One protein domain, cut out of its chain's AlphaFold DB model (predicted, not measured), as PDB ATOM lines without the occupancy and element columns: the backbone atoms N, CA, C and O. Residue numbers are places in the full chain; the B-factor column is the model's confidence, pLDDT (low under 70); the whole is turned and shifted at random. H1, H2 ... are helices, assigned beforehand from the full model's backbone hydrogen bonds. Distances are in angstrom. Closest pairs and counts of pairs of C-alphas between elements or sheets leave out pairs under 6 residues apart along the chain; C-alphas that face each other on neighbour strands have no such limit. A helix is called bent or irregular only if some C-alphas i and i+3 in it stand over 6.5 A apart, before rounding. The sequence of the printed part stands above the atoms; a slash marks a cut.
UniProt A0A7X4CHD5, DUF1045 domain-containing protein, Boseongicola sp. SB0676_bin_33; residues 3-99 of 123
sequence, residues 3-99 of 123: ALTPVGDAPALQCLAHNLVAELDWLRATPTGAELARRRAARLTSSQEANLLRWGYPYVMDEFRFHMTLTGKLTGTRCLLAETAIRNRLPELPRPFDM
ATOM      1  N   ALA A   3     109.200  24.803 -13.256       96.31
ATOM      2  CA  ALA A   3     108.980  26.228 -13.455       96.31
ATOM      3  C   ALA A   3     108.813  26.947 -12.109       96.31
ATOM      4  O   ALA A   3     108.366  26.339 -11.136       96.31
ATOM      5  N   LEU A   4     109.149  28.237 -12.069       93.62
ATOM      6  CA  LEU A   4     108.748  29.123 -10.975       93.62
ATOM      7  C   LEU A   4     107.301  29.553 -11.193       93.62
ATOM      8  O   LEU A   4     106.920  29.863 -12.320       93.62
ATOM      9  N   THR A   5     106.516  29.585 -10.124       93.19
ATOM     10  CA  THR A   5     105.116  30.024 -10.144       93.19
ATOM     11  C   THR A   5     104.877  31.016  -9.007       93.19
ATOM     12  O   THR A   5     105.570  30.927  -7.986       93.19
ATOM     13  N   PRO A   6     103.945  31.971  -9.162       91.31
ATOM     14  CA  PRO A   6     103.520  32.823  -8.060       91.31
ATOM     15  C   PRO A   6     102.953  31.981  -6.912       91.31
ATOM     16  O   PRO A   6     102.353  30.930  -7.136       91.31
ATOM     17  N   VAL A   7     103.135  32.453  -5.680       89.81
ATOM     18  CA  VAL A   7     102.501  31.859  -4.498       89.81
ATOM     19  C   VAL A   7     101.196  32.603  -4.225       89.81
ATOM     20  O   VAL A   7     101.219  33.819  -4.062       89.81
ATOM     21  N   GLY A   8     100.085  31.869  -4.132       87.75
ATOM     22  CA  GLY A   8      98.749  32.445  -3.948       87.75
ATOM     23  C   GLY A   8      98.152  33.007  -5.241       87.75
ATOM     24  O   GLY A   8      98.651  32.748  -6.338       87.75
ATOM     25  N   ASP A   9      97.066  33.765  -5.102       82.94
ATOM     26  CA  ASP A   9      96.397  34.400  -6.234       82.94
ATOM     27  C   ASP A   9      97.183  35.625  -6.720       82.94
ATOM     28  O   ASP A   9      97.704  36.410  -5.928       82.94
ATOM     29  N   ALA A  10      97.238  35.813  -8.040       88.38
ATOM     30  CA  ALA A  10      97.942  36.928  -8.675       88.38
ATOM     31  C   ALA A  10      97.009  37.731  -9.609       88.38
ATOM     32  O   ALA A  10      97.271  37.819 -10.812       88.38
ATOM     33  N   PRO A  11      95.909  38.321  -9.096       91.12
ATOM     34  CA  PRO A  11      94.872  38.938  -9.928       91.12
ATOM     35  C   PRO A  11      95.381  40.133 -10.743       91.12
ATOM     36  O   PRO A  11      94.994  40.287 -11.896       91.12
ATOM     37  N   ALA A  12      96.296  40.943 -10.196       90.81
ATOM     38  CA  ALA A  12      96.905  42.054 -10.932       90.81
ATOM     39  C   ALA A  12      97.724  41.563 -12.140       90.81
ATOM     40  O   ALA A  12      97.634  42.121 -13.229       90.81
ATOM     41  N   LEU A  13      98.469  40.468 -11.969       91.38
ATOM     42  CA  LEU A  13      99.225  39.825 -13.043       91.38
ATOM     43  C   LEU A  13      98.299  39.169 -14.076       91.38
ATOM     44  O   LEU A  13      98.563  39.253 -15.274       91.38
ATOM     45  N   GLN A  14      97.202  38.554 -13.635       93.44
ATOM     46  CA  GLN A  14      96.193  38.004 -14.540       93.44
ATOM     47  C   GLN A  14      95.525  39.112 -15.368       93.44
ATOM     48  O   GLN A  14      95.449  38.987 -16.586       93.44
ATOM     49  N   CYS A  15      95.130  40.220 -14.733       94.12
ATOM     50  CA  CYS A  15      94.563  41.385 -15.412       94.12
ATOM     51  C   CYS A  15      95.549  41.992 -16.419       94.12
ATOM     52  O   CYS A  15      95.183  42.229 -17.569       94.12
ATOM     53  N   LEU A  16      96.821  42.159 -16.032       94.25
ATOM     54  CA  LEU A  16      97.869  42.613 -16.946       94.25
ATOM     55  C   LEU A  16      97.986  41.687 -18.165       94.25
ATOM     56  O   LEU A  16      97.967  42.162 -19.297       94.25
ATOM     57  N   ALA A  17      98.065  40.370 -17.955       95.19
ATOM     58  CA  ALA A  17      98.161  39.403 -19.046       95.19
ATOM     59  C   ALA A  17      96.930  39.435 -19.971       95.19
ATOM     60  O   ALA A  17      97.085  39.352 -21.188       95.19
ATOM     61  N   HIS A  18      95.723  39.586 -19.415       96.81
ATOM     62  CA  HIS A  18      94.481  39.711 -20.189       96.81
ATOM     63  C   HIS A  18      94.503  40.948 -21.080       96.81
ATOM     64  O   HIS A  18      94.259  40.831 -22.281       96.81
ATOM     65  N   ASN A  19      94.856  42.103 -20.514       95.94
ATOM     66  CA  ASN A  19      94.922  43.363 -21.250       95.94
ATOM     67  C   ASN A  19      95.974  43.298 -22.359       95.94
ATOM     68  O   ASN A  19      95.705  43.712 -23.480       95.94
ATOM     69  N   LEU A  20      97.147  42.716 -22.088       95.75
ATOM     70  CA  LEU A  20      98.183  42.554 -23.109       95.75
ATOM     71  C   LEU A  20      97.717  41.667 -24.265       95.75
ATOM     72  O   LEU A  20      97.964  42.010 -25.415       95.75
ATOM     73  N   VAL A  21      97.026  40.556 -23.992       96.38
ATOM     74  CA  VAL A  21      96.471  39.709 -25.061       96.38
ATOM     75  C   VAL A  21      95.389  40.457 -25.837       96.38
ATOM     76  O   VAL A  21      95.402  40.427 -27.061       96.38
ATOM     77  N   ALA A  22      94.464  41.128 -25.148       96.50
ATOM     78  CA  ALA A  22      93.322  41.776 -25.782       96.50
ATOM     79  C   ALA A  22      93.714  42.994 -26.633       96.50
ATOM     80  O   ALA A  22      93.273  43.108 -27.774       96.50
ATOM     81  N   GLU A  23      94.554  43.878 -26.095       96.38
ATOM     82  CA  GLU A  23      94.889  45.169 -26.713       96.38
ATOM     83  C   GLU A  23      96.003  45.059 -27.763       96.38
ATOM     84  O   GLU A  23      96.122  45.907 -28.649       96.38
ATOM     85  N   LEU A  24      96.835  44.013 -27.687       95.31
ATOM     86  CA  LEU A  24      97.980  43.821 -28.584       95.31
ATOM     87  C   LEU A  24      97.795  42.668 -29.577       95.31
ATOM     88  O   LEU A  24      98.740  42.348 -30.298       95.31
ATOM     89  N   ASP A  25      96.608  42.055 -29.668       94.81
ATOM     90  CA  ASP A  25      96.367  40.926 -30.587       94.81
ATOM     91  C   ASP A  25      96.674  41.284 -32.052       94.81
ATOM     92  O   ASP A  25      97.137  40.440 -32.815       94.81
ATOM     93  N   TRP A  26      96.515  42.556 -32.433       94.19
ATOM     94  CA  TRP A  26      96.823  43.048 -33.779       94.19
ATOM     95  C   TRP A  26      98.310  42.943 -34.164       94.19
ATOM     96  O   TRP A  26      98.628  42.961 -35.352       94.19
ATOM     97  N   LEU A  27      99.225  42.814 -33.194       93.25
ATOM     98  CA  LEU A  27     100.655  42.592 -33.446       93.25
ATOM     99  C   LEU A  27     100.975  41.138 -33.818       93.25
ATOM    100  O   LEU A  27     102.075  40.842 -34.291       93.25
ATOM    101  N   ARG A  28     100.050  40.209 -33.572       90.69
ATOM    102  CA  ARG A  28     100.272  38.777 -33.752       90.69
ATOM    103  C   ARG A  28     100.040  38.366 -35.207       90.69
ATOM    104  O   ARG A  28      99.053  38.736 -35.834       90.69
ATOM    105  N   ALA A  29     100.898  37.488 -35.722       90.31
ATOM    106  CA  ALA A  29     100.635  36.810 -36.987       90.31
ATOM    107  C   ALA A  29      99.430  35.854 -36.872       90.31
ATOM    108  O   ALA A  29      99.252  35.152 -35.870       90.31
ATOM    109  N   THR A  30      98.606  35.774 -37.918       90.31
ATOM    110  CA  THR A  30      97.518  34.787 -37.988       90.31
ATOM    111  C   THR A  30      98.094  33.364 -37.920       90.31
ATOM    112  O   THR A  30      99.045  33.066 -38.647       90.31
ATOM    113  N   PRO A  31      97.554  32.463 -37.074       91.56
ATOM    114  CA  PRO A  31      98.074  31.111 -36.968       91.56
ATOM    115  C   PRO A  31      97.817  30.356 -38.272       91.56
ATOM    116  O   PRO A  31      96.758  30.474 -38.890       91.56
ATOM    117  N   THR A  32      98.783  29.543 -38.685       93.25
ATOM    118  CA  THR A  32      98.609  28.679 -39.853       93.25
ATOM    119  C   THR A  32      97.621  27.554 -39.542       93.25
ATOM    120  O   THR A  32      97.451  27.149 -38.390       93.25
ATOM    121  N   GLY A  33      97.001  26.975 -40.575       95.31
ATOM    122  CA  GLY A  33      96.119  25.815 -40.396       95.31
ATOM    123  C   GLY A  33      96.819  24.630 -39.711       95.31
ATOM    124  O   GLY A  33      96.212  23.946 -38.888       95.31
ATOM    125  N   ALA A  34      98.114  24.436 -39.986       95.12
ATOM    126  CA  ALA A  34      98.935  23.422 -39.330       95.12
ATOM    127  C   ALA A  34      99.109  23.700 -37.829       95.12
ATOM    128  O   ALA A  34      99.012  22.776 -37.019       95.12
ATOM    129  N   GLU A  35      99.309  24.964 -37.447       93.50
ATOM    130  CA  GLU A  35      99.408  25.348 -36.040       93.50
ATOM    131  C   GLU A  35      98.087  25.119 -35.303       93.50
ATOM    132  O   GLU A  35      98.071  24.492 -34.244       93.50
ATOM    133  N   LEU A  36      96.964  25.536 -35.896       95.31
ATOM    134  CA  LEU A  36      95.634  25.303 -35.328       95.31
ATOM    135  C   LEU A  36      95.349  23.806 -35.135       95.31
ATOM    136  O   LEU A  36      94.905  23.391 -34.064       95.31
ATOM    137  N   ALA A  37      95.651  22.978 -36.140       95.12
ATOM    138  CA  ALA A  37      95.477  21.529 -36.058       95.12
ATOM    139  C   ALA A  37      96.344  20.909 -34.949       95.12
ATOM    140  O   ALA A  37      95.856  20.098 -34.158       95.12
ATOM    141  N   ARG A  38      97.608  21.341 -34.839       95.50
ATOM    142  CA  ARG A  38      98.527  20.905 -33.778       95.50
ATOM    143  C   ARG A  38      97.985  21.233 -32.388       95.50
ATOM    144  O   ARG A  38      98.065  20.389 -31.499       95.50
ATOM    145  N   ARG A  39      97.419  22.430 -32.187       95.56
ATOM    146  CA  ARG A  39      96.821  22.829 -30.899       95.56
ATOM    147  C   ARG A  39      95.566  22.019 -30.573       95.56
ATOM    148  O   ARG A  39      95.431  21.552 -29.445       95.56
ATOM    149  N   ARG A  40      94.695  21.771 -31.556       95.44
ATOM    150  CA  ARG A  40      93.466  20.969 -31.380       95.44
ATOM    151  C   ARG A  40      93.724  19.503 -31.033       95.44
ATOM    152  O   ARG A  40      92.901  18.886 -30.358       95.44
ATOM    153  N   ALA A  41      94.878  18.951 -31.413       95.25
ATOM    154  CA  ALA A  41      95.265  17.585 -31.053       95.25
ATOM    155  C   ALA A  41      95.319  17.344 -29.528       95.25
ATOM    156  O   ALA A  41      95.234  16.200 -29.083       95.25
ATOM    157  N   ALA A  42      95.403  18.410 -28.722       91.19
ATOM    158  CA  ALA A  42      95.396  18.344 -27.263       91.19
ATOM    159  C   ALA A  42      94.006  18.110 -26.629       91.19
ATOM    160  O   ALA A  42      93.929  18.065 -25.405       91.19
ATOM    161  N   ARG A  43      92.932  17.932 -27.423       92.88
ATOM    162  CA  ARG A  43      91.537  17.765 -26.951       92.88
ATOM    163  C   ARG A  43      91.087  18.924 -26.057       92.88
ATOM    164  O   ARG A  43      90.856  18.761 -24.863       92.88
ATOM    165  N   LEU A  44      90.993  20.099 -26.670       96.25
ATOM    166  CA  LEU A  44      90.645  21.345 -25.997       96.25
ATOM    167  C   LEU A  44      89.230  21.308 -25.403       96.25
ATOM    168  O   LEU A  44      88.315  20.708 -25.972       96.25
ATOM    169  N   THR A  45      89.052  21.986 -24.272       97.50
ATOM    170  CA  THR A  45      87.721  22.331 -23.754       97.50
ATOM    171  C   THR A  45      87.042  23.358 -24.666       97.50
ATOM    172  O   THR A  45      87.683  23.993 -25.507       97.50
ATOM    173  N   SER A  46      85.742  23.591 -24.477       97.25
ATOM    174  CA  SER A  46      85.026  24.632 -25.227       97.25
ATOM    175  C   SER A  46      85.599  26.040 -24.994       97.25
ATOM    176  O   SER A  46      85.669  26.819 -25.942       97.25
ATOM    177  N   SER A  47      86.055  26.360 -23.772       97.31
ATOM    178  CA  SER A  47      86.721  27.640 -23.460       97.31
ATOM    179  C   SER A  47      88.041  27.787 -24.219       97.31
ATOM    180  O   SER A  47      88.299  28.811 -24.847       97.31
ATOM    181  N   GLN A  48      88.851  26.732 -24.226       97.88
ATOM    182  CA  GLN A  48      90.140  26.697 -24.910       97.88
ATOM    183  C   GLN A  48      89.994  26.755 -26.434       97.88
ATOM    184  O   GLN A  48      90.807  27.396 -27.096       97.88
ATOM    185  N   GLU A  49      88.959  26.132 -27.004       97.44
ATOM    186  CA  GLU A  49      88.658  26.242 -28.435       97.44
ATOM    187  C   GLU A  49      88.228  27.669 -28.807       97.44
ATOM    188  O   GLU A  49      88.719  28.221 -29.791       97.44
ATOM    189  N   ALA A  50      87.377  28.308 -27.996       97.00
ATOM    190  CA  ALA A  50      87.002  29.708 -28.198       97.00
ATOM    191  C   ALA A  50      88.225  30.640 -28.121       97.00
ATOM    192  O   ALA A  50      88.385  31.528 -28.962       97.00
ATOM    193  N   ASN A  51      89.128  30.394 -27.167       97.25
ATOM    194  CA  ASN A  51      90.397  31.108 -27.064       97.25
ATOM    195  C   ASN A  51      91.299  30.869 -28.279       97.25
ATOM    196  O   ASN A  51      91.867  31.819 -28.809       97.25
ATOM    197  N   LEU A  52      91.409  29.628 -28.760       96.38
ATOM    198  CA  LEU A  52      92.198  29.306 -29.947       96.38
ATOM    199  C   LEU A  52      91.677  30.041 -31.188       96.38
ATOM    200  O   LEU A  52      92.473  30.576 -31.955       96.38
ATOM    201  N   LEU A  53      90.357  30.087 -31.377       94.19
ATOM    202  CA  LEU A  53      89.737  30.781 -32.505       94.19
ATOM    203  C   LEU A  53      89.926  32.299 -32.428       94.19
ATOM    204  O   LEU A  53      90.203  32.926 -33.446       94.19
ATOM    205  N   ARG A  54      89.780  32.880 -31.234       94.88
ATOM    206  CA  ARG A  54      89.838  34.333 -31.043       94.88
ATOM    207  C   ARG A  54      91.268  34.869 -30.971       94.88
ATOM    208  O   ARG A  54      91.569  35.865 -31.608       94.88
ATOM    209  N   TRP A  55      92.131  34.202 -30.212       95.25
ATOM    210  CA  TRP A  55      93.464  34.687 -29.834       95.25
ATOM    211  C   TRP A  55      94.605  33.871 -30.455       95.25
ATOM    212  O   TRP A  55      95.776  34.125 -30.188       95.25
ATOM    213  N   GLY A  56      94.296  32.834 -31.242       93.69
ATOM    214  CA  GLY A  56      95.301  31.953 -31.846       93.69
ATOM    215  C   GLY A  56      96.007  31.013 -30.860       93.69
ATOM    216  O   GLY A  56      96.888  30.256 -31.269       93.69
ATOM    217  N   TYR A  57      95.625  31.020 -29.577       95.69
ATOM    218  CA  TYR A  57      96.212  30.175 -28.539       95.69
ATOM    219  C   TYR A  57      95.177  29.801 -27.465       95.69
ATOM    220  O   TYR A  57      94.426  30.669 -27.030       95.69
ATOM    221  N   PRO A  58      95.118  28.537 -27.002       97.00
ATOM    222  CA  PRO A  58      94.046  28.088 -26.112       97.00
ATOM    223  C   PRO A  58      94.218  28.509 -24.644       97.00
ATOM    224  O   PRO A  58      93.224  28.685 -23.943       97.00
ATOM    225  N   TYR A  59      95.457  28.680 -24.172       96.12
ATOM    226  CA  TYR A  59      95.769  28.894 -22.749       96.12
ATOM    227  C   TYR A  59      96.001  30.375 -22.405       96.12
ATOM    228  O   TYR A  59      96.997  30.737 -21.778       96.12
ATOM    229  N   VAL A  60      95.098  31.235 -22.875       96.50
ATOM    230  CA  VAL A  60      95.044  32.670 -22.551       96.50
ATOM    231  C   VAL A  60      93.809  32.979 -21.701       96.50
ATOM    232  O   VAL A  60      92.992  32.098 -21.430       96.50
ATOM    233  N   MET A  61      93.650  34.237 -21.290       96.06
ATOM    234  CA  MET A  61      92.526  34.676 -20.462       96.06
ATOM    235  C   MET A  61      92.419  33.846 -19.175       96.06
ATOM    236  O   MET A  61      93.405  33.726 -18.446       96.06
ATOM    237  N   ASP A  62      91.261  33.273 -18.866       94.62
ATOM    238  CA  ASP A  62      91.047  32.513 -17.627       94.62
ATOM    239  C   ASP A  62      91.837  31.198 -17.562       94.62
ATOM    240  O   ASP A  62      92.002  30.617 -16.487       94.62
ATOM    241  N   GLU A  63      92.386  30.749 -18.692       95.38
ATOM    242  CA  GLU A  63      93.275  29.586 -18.782       95.38
ATOM    243  C   GLU A  63      94.746  29.962 -18.513       95.38
ATOM    244  O   GLU A  63      95.593  29.085 -18.336       95.38
ATOM    245  N   PHE A  64      95.079  31.258 -18.471       94.19
ATOM    246  CA  PHE A  64      96.450  31.713 -18.262       94.19
ATOM    247  C   PHE A  64      96.908  31.462 -16.822       94.19
ATOM    248  O   PHE A  64      96.246  31.835 -15.850       94.19
ATOM    249  N   ARG A  65      98.084  30.851 -16.678       91.75
ATOM    250  CA  ARG A  65      98.777  30.666 -15.399       91.75
ATOM    251  C   ARG A  65     100.223  31.098 -15.579       91.75
ATOM    252  O   ARG A  65     100.977  30.447 -16.308       91.75
ATOM    253  N   PHE A  66     100.604  32.198 -14.934       92.44
ATOM    254  CA  PHE A  66     101.971  32.694 -15.037       92.44
ATOM    255  C   PHE A  66     102.957  31.669 -14.480       92.44
ATOM    256  O   PHE A  66     102.772  31.130 -13.387       92.44
ATOM    257  N   HIS A  67     104.017  31.425 -15.238       94.25
ATOM    258  CA  HIS A  67     105.132  30.604 -14.809       94.25
ATOM    259  C   HIS A  67     106.395  30.994 -15.578       94.25
ATOM    260  O   HIS A  67     106.329  31.395 -16.739       94.25
ATOM    261  N   MET A  68     107.556  30.825 -14.949       92.94
ATOM    262  CA  MET A  68     108.852  30.939 -15.617       92.94
ATOM    263  C   MET A  68     109.453  29.548 -15.765       92.94
ATOM    264  O   MET A  68     109.870  28.931 -14.784       92.94
ATOM    265  N   THR A  69     109.469  29.038 -16.992       95.56
ATOM    266  CA  THR A  69     110.011  27.713 -17.305       95.56
ATOM    267  C   THR A  69     111.506  27.650 -16.998       95.56
ATOM    268  O   THR A  69     112.284  28.435 -17.530       95.56
ATOM    269  N   LEU A  70     111.912  26.683 -16.175       95.69
ATOM    270  CA  LEU A  70     113.317  26.431 -15.835       95.69
ATOM    271  C   LEU A  70     113.903  25.256 -16.625       95.69
ATOM    272  O   LEU A  70     115.114  25.169 -16.807       95.69
ATOM    273  N   THR A  71     113.060  24.322 -17.073       96.75
ATOM    274  CA  THR A  71     113.511  23.115 -17.779       96.75
ATOM    275  C   THR A  71     112.572  22.730 -18.914       96.75
ATOM    276  O   THR A  71     111.397  23.077 -18.918       96.75
ATOM    277  N   GLY A  72     113.053  21.886 -19.831       95.62
ATOM    278  CA  GLY A  72     112.181  21.103 -20.709       95.62
ATOM    279  C   GLY A  72     111.443  19.979 -19.963       95.62
ATOM    280  O   GLY A  72     111.448  19.895 -18.727       95.62
ATOM    281  N   LYS A  73     110.802  19.076 -20.716       95.75
ATOM    282  CA  LYS A  73     110.158  17.873 -20.160       95.75
ATOM    283  C   LYS A  73     111.203  16.984 -19.472       95.75
ATOM    284  O   LYS A  73     112.221  16.643 -20.063       95.75
ATOM    285  N   LEU A  74     110.919  16.594 -18.232       96.38
ATOM    286  CA  LEU A  74     111.727  15.681 -17.423       96.38
ATOM    287  C   LEU A  74     110.847  14.515 -16.969       96.38
ATOM    288  O   LEU A  74     109.639  14.689 -16.805       96.38
ATOM    289  N   THR A  75     111.445  13.342 -16.771       94.44
ATOM    290  CA  THR A  75     110.754  12.121 -16.332       94.44
ATOM    291  C   THR A  75     111.590  11.360 -15.301       94.44
ATOM    292  O   THR A  75     112.822  11.440 -15.301       94.44
ATOM    293  N   GLY A  76     110.914  10.629 -14.409       94.44
ATOM    294  CA  GLY A  76     111.541   9.781 -13.390       94.44
ATOM    295  C   GLY A  76     112.544  10.526 -12.502       94.44
ATOM    296  O   GLY A  76     112.357  11.697 -12.165       94.44
ATOM    297  N   THR A  77     113.648   9.856 -12.172       95.94
ATOM    298  CA  THR A  77     114.707  10.360 -11.282       95.94
ATOM    299  C   THR A  77     115.315  11.687 -11.743       95.94
ATOM    300  O   THR A  77     115.739  12.490 -10.916       95.94
ATOM    301  N   ARG A  78     115.309  11.978 -13.054       96.19
ATOM    302  CA  ARG A  78     115.822  13.255 -13.579       96.19
ATOM    303  C   ARG A  78     115.028  14.454 -13.071       96.19
ATOM    304  O   ARG A  78     115.612  15.521 -12.915       96.19
ATOM    305  N   CYS A  79     113.727  14.292 -12.823       96.25
ATOM    306  CA  CYS A  79     112.900  15.364 -12.275       96.25
ATOM    307  C   CYS A  79     113.338  15.712 -10.847       96.25
ATOM    308  O   CYS A  79     113.605  16.876 -10.568       96.25
ATOM    309  N   LEU A  80     113.506  14.697  -9.991       95.62
ATOM    310  CA  LEU A  80     113.936  14.866  -8.600       95.62
ATOM    311  C   LEU A  80     115.338  15.484  -8.508       95.62
ATOM    312  O   LEU A  80     115.555  16.432  -7.761       95.62
ATOM    313  N   LEU A  81     116.285  14.987  -9.310       96.81
ATOM    314  CA  LEU A  81     117.648  15.523  -9.335       96.81
ATOM    315  C   LEU A  81     117.682  16.980  -9.807       96.81
ATOM    316  O   LEU A  81     118.386  17.796  -9.214       96.81
ATOM    317  N   ALA A  82     116.923  17.310 -10.856       96.94
ATOM    318  CA  ALA A  82     116.835  18.677 -11.353       96.94
ATOM    319  C   ALA A  82     116.196  19.607 -10.320       96.94
ATOM    320  O   ALA A  82     116.704  20.702 -10.103       96.94
ATOM    321  N   GLU A  83     115.131  19.168  -9.652       96.12
ATOM    322  CA  GLU A  83     114.463  19.952  -8.618       96.12
ATOM    323  C   GLU A  83     115.404  20.266  -7.452       96.12
ATOM    324  O   GLU A  83     115.570  21.435  -7.110       96.12
ATOM    325  N   THR A  84     116.088  19.260  -6.899       96.88
ATOM    326  CA  THR A  84     117.079  19.464  -5.831       96.88
ATOM    327  C   THR A  84     118.202  20.398  -6.282       96.88
ATOM    328  O   THR A  84     118.566  21.333  -5.571       96.88
ATOM    329  N   ALA A  85     118.736  20.190  -7.489       96.56
ATOM    330  CA  ALA A  85     119.811  21.018  -8.025       96.56
ATOM    331  C   ALA A  85     119.393  22.480  -8.243       96.56
ATOM    332  O   ALA A  85     120.216  23.372  -8.034       96.56
ATOM    333  N   ILE A  86     118.145  22.708  -8.665       96.00
ATOM    334  CA  ILE A  86     117.548  24.034  -8.852       96.00
ATOM    335  C   ILE A  86     117.304  24.693  -7.496       96.00
ATOM    336  O   ILE A  86     117.744  25.819  -7.301       96.00
ATOM    337  N   ARG A  87     116.679  23.997  -6.536       93.88
ATOM    338  CA  ARG A  87     116.425  24.534  -5.187       93.88
ATOM    339  C   ARG A  87     117.713  24.965  -4.487       93.88
ATOM    340  O   ARG A  87     117.725  26.017  -3.868       93.88
ATOM    341  N   ASN A  88     118.795  24.207  -4.652       95.69
ATOM    342  CA  ASN A  88     120.094  24.531  -4.052       95.69
ATOM    343  C   ASN A  88     120.825  25.703  -4.732       95.69
ATOM    344  O   ASN A  88     121.793  26.213  -4.176       95.69
ATOM    345  N   ARG A  89     120.429  26.084  -5.953       94.88
ATOM    346  CA  ARG A  89     121.071  27.158  -6.735       94.88
ATOM    347  C   ARG A  89     120.229  28.420  -6.839       94.88
ATOM    348  O   ARG A  89     120.776  29.470  -7.158       94.88
ATOM    349  N   LEU A  90     118.917  28.313  -6.642       92.25
ATOM    350  CA  LEU A  90     118.034  29.465  -6.660       92.25
ATOM    351  C   LEU A  90     118.399  30.392  -5.497       92.25
ATOM    352  O   LEU A  90     118.458  29.928  -4.357       92.25
ATOM    353  N   PRO A  91     118.634  31.687  -5.765       91.44
ATOM    354  CA  PRO A  91     118.788  32.658  -4.696       91.44
ATOM    355  C   PRO A  91     117.459  32.841  -3.960       91.44
ATOM    356  O   PRO A  91     116.391  32.445  -4.442       91.44
ATOM    357  N   GLU A  92     117.518  33.497  -2.804       89.94
ATOM    358  CA  GLU A  92     116.307  34.010  -2.179       89.94
ATOM    359  C   GLU A  92     115.637  35.009  -3.131       89.94
ATOM    360  O   GLU A  92     116.245  35.989  -3.567       89.94
ATOM    361  N   LEU A  93     114.392  34.717  -3.506       88.38
ATOM    362  CA  LEU A  93     113.592  35.603  -4.340       88.38
ATOM    363  C   LEU A  93     112.900  36.641  -3.449       88.38
ATOM    364  O   LEU A  93     112.378  36.257  -2.395       88.38
ATOM    365  N   PRO A  94     112.846  37.915  -3.871       89.25
ATOM    366  CA  PRO A  94     112.184  38.961  -3.104       89.25
ATOM    367  C   PRO A  94     110.700  38.638  -2.900       89.25
ATOM    368  O   PRO A  94     110.056  37.981  -3.726       89.25
ATOM    369  N   ARG A  95     110.168  39.079  -1.757       88.75
ATOM    370  CA  ARG A  95     108.759  38.933  -1.378       88.75
ATOM    371  C   ARG A  95     108.256  40.286  -0.852       88.75
ATOM    372  O   ARG A  95     108.637  40.647   0.260       88.75
ATOM    373  N   PRO A  96     107.419  41.018  -1.610       88.00
ATOM    374  CA  PRO A  96     106.863  40.647  -2.917       88.00
ATOM    375  C   PRO A  96     107.918  40.610  -4.037       88.00
ATOM    376  O   PRO A  96     109.003  41.170  -3.907       88.00
ATOM    377  N   PHE A  97     107.596  39.911  -5.130       87.62
ATOM    378  CA  PHE A  97     108.380  39.965  -6.362       87.62
ATOM    379  C   PHE A  97     107.763  41.019  -7.282       87.62
ATOM    380  O   PHE A  97     106.672  40.806  -7.816       87.62
ATOM    381  N   ASP A  98     108.465  42.132  -7.473       88.06
ATOM    382  CA  ASP A  98     107.952  43.257  -8.249       88.06
ATOM    383  C   ASP A  98     108.221  43.072  -9.746       88.06
ATOM    384  O   ASP A  98     109.355  42.865 -10.187       88.06
ATOM    385  N   MET A  99     107.163  43.168 -10.553       87.88
ATOM    386  CA  MET A  99     107.291  43.248 -12.006       87.88
ATOM    387  C   MET A  99     107.480  44.705 -12.414       87.88
ATOM    388  O   MET A  99     106.535  45.486 -12.385       87.88
TER     389      MET A  99
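AT A GLANCE: This is residues 3 to 99 of the 123 residues of the protein "DUF1045 domain-containing protein" of Boseongicola sp. SB0676_bin_33 (UniProt A0A7X4CHD5). The printed part is a loose, open frame: H1, H2 and H3 are grouped at one end with few contacts between them, H4 is alone at the other end, and the long link of residues 56 to 76 runs between the two. Near the first printed residue a short antiparallel pairing ties residues 3 to 4 to residues 68 to 69 of that link, and residues 87 to 94, of which 87 belongs to H4, stick out. There are 97 printed residues with four named helices, H1, H2, H3 and H4 in that order, and no named strand; the class is all helix, though under half of the residues, 46 of 97, are in named elements. The whole is loose, with a radius of gyration of the C-alphas of 16.8 A and spans of 43 by 33 by 23 A.

HOW THE PARTS SIT: H1, residues 11 to 27, is the longest helix by residues. It has a kink of 30 degrees near residue 21, and it is irregular, with C-alphas 23 and 26 7.6 A apart. H2, residues 33 to 40, follows after a tight link and is apart from H1. After another tight link comes H3, residues 46 to 55. H2 and H3 are close but not clearly touching; their closest C-alphas, those of Leu 36 and Leu 52, are 7.5 A apart. Their lines stand at a shallow tilt of 29 degrees, opposite ways. H1 and H3 are also close but not clearly touching, and their closest C-alphas are those of Asp 25 and Trp 55, 6.9 A apart. These two helices stand at a steep tilt of 49 degrees and run the same way. H4, residues 77 to 87, comes after a long link of 21 residues and touches no helix; it is apart from H1, H2 and H3. Every O i to N i+4 pair is within hydrogen-bond range in H2, H3 and H4, and 11 of 13 are in H1.

IN THESE COORDINATES: H1 begins at C-alpha 11, at (94.872, 38.938, -9.928), and is 24.5 A long from first to last C-alpha. H2 begins at C-alpha 33, at (96.119, 25.815, -40.396). H3 runs from Ser 46 to Trp 55 over 13.9 A. H4 is 15.5 A long and ends at C-alpha 87, at (116.425, 24.534, -5.187).

THE WHOLE: The two C-alphas farthest apart, those of Gly 33 and Glu 92, are 44.0 A from each other. The printed part has no cut. Besides residues 56 to 76, residues 88 to 99 form a long stretch with no named element. The mean pLDDT of the printed part is 94.0, and no printed residue is under 70.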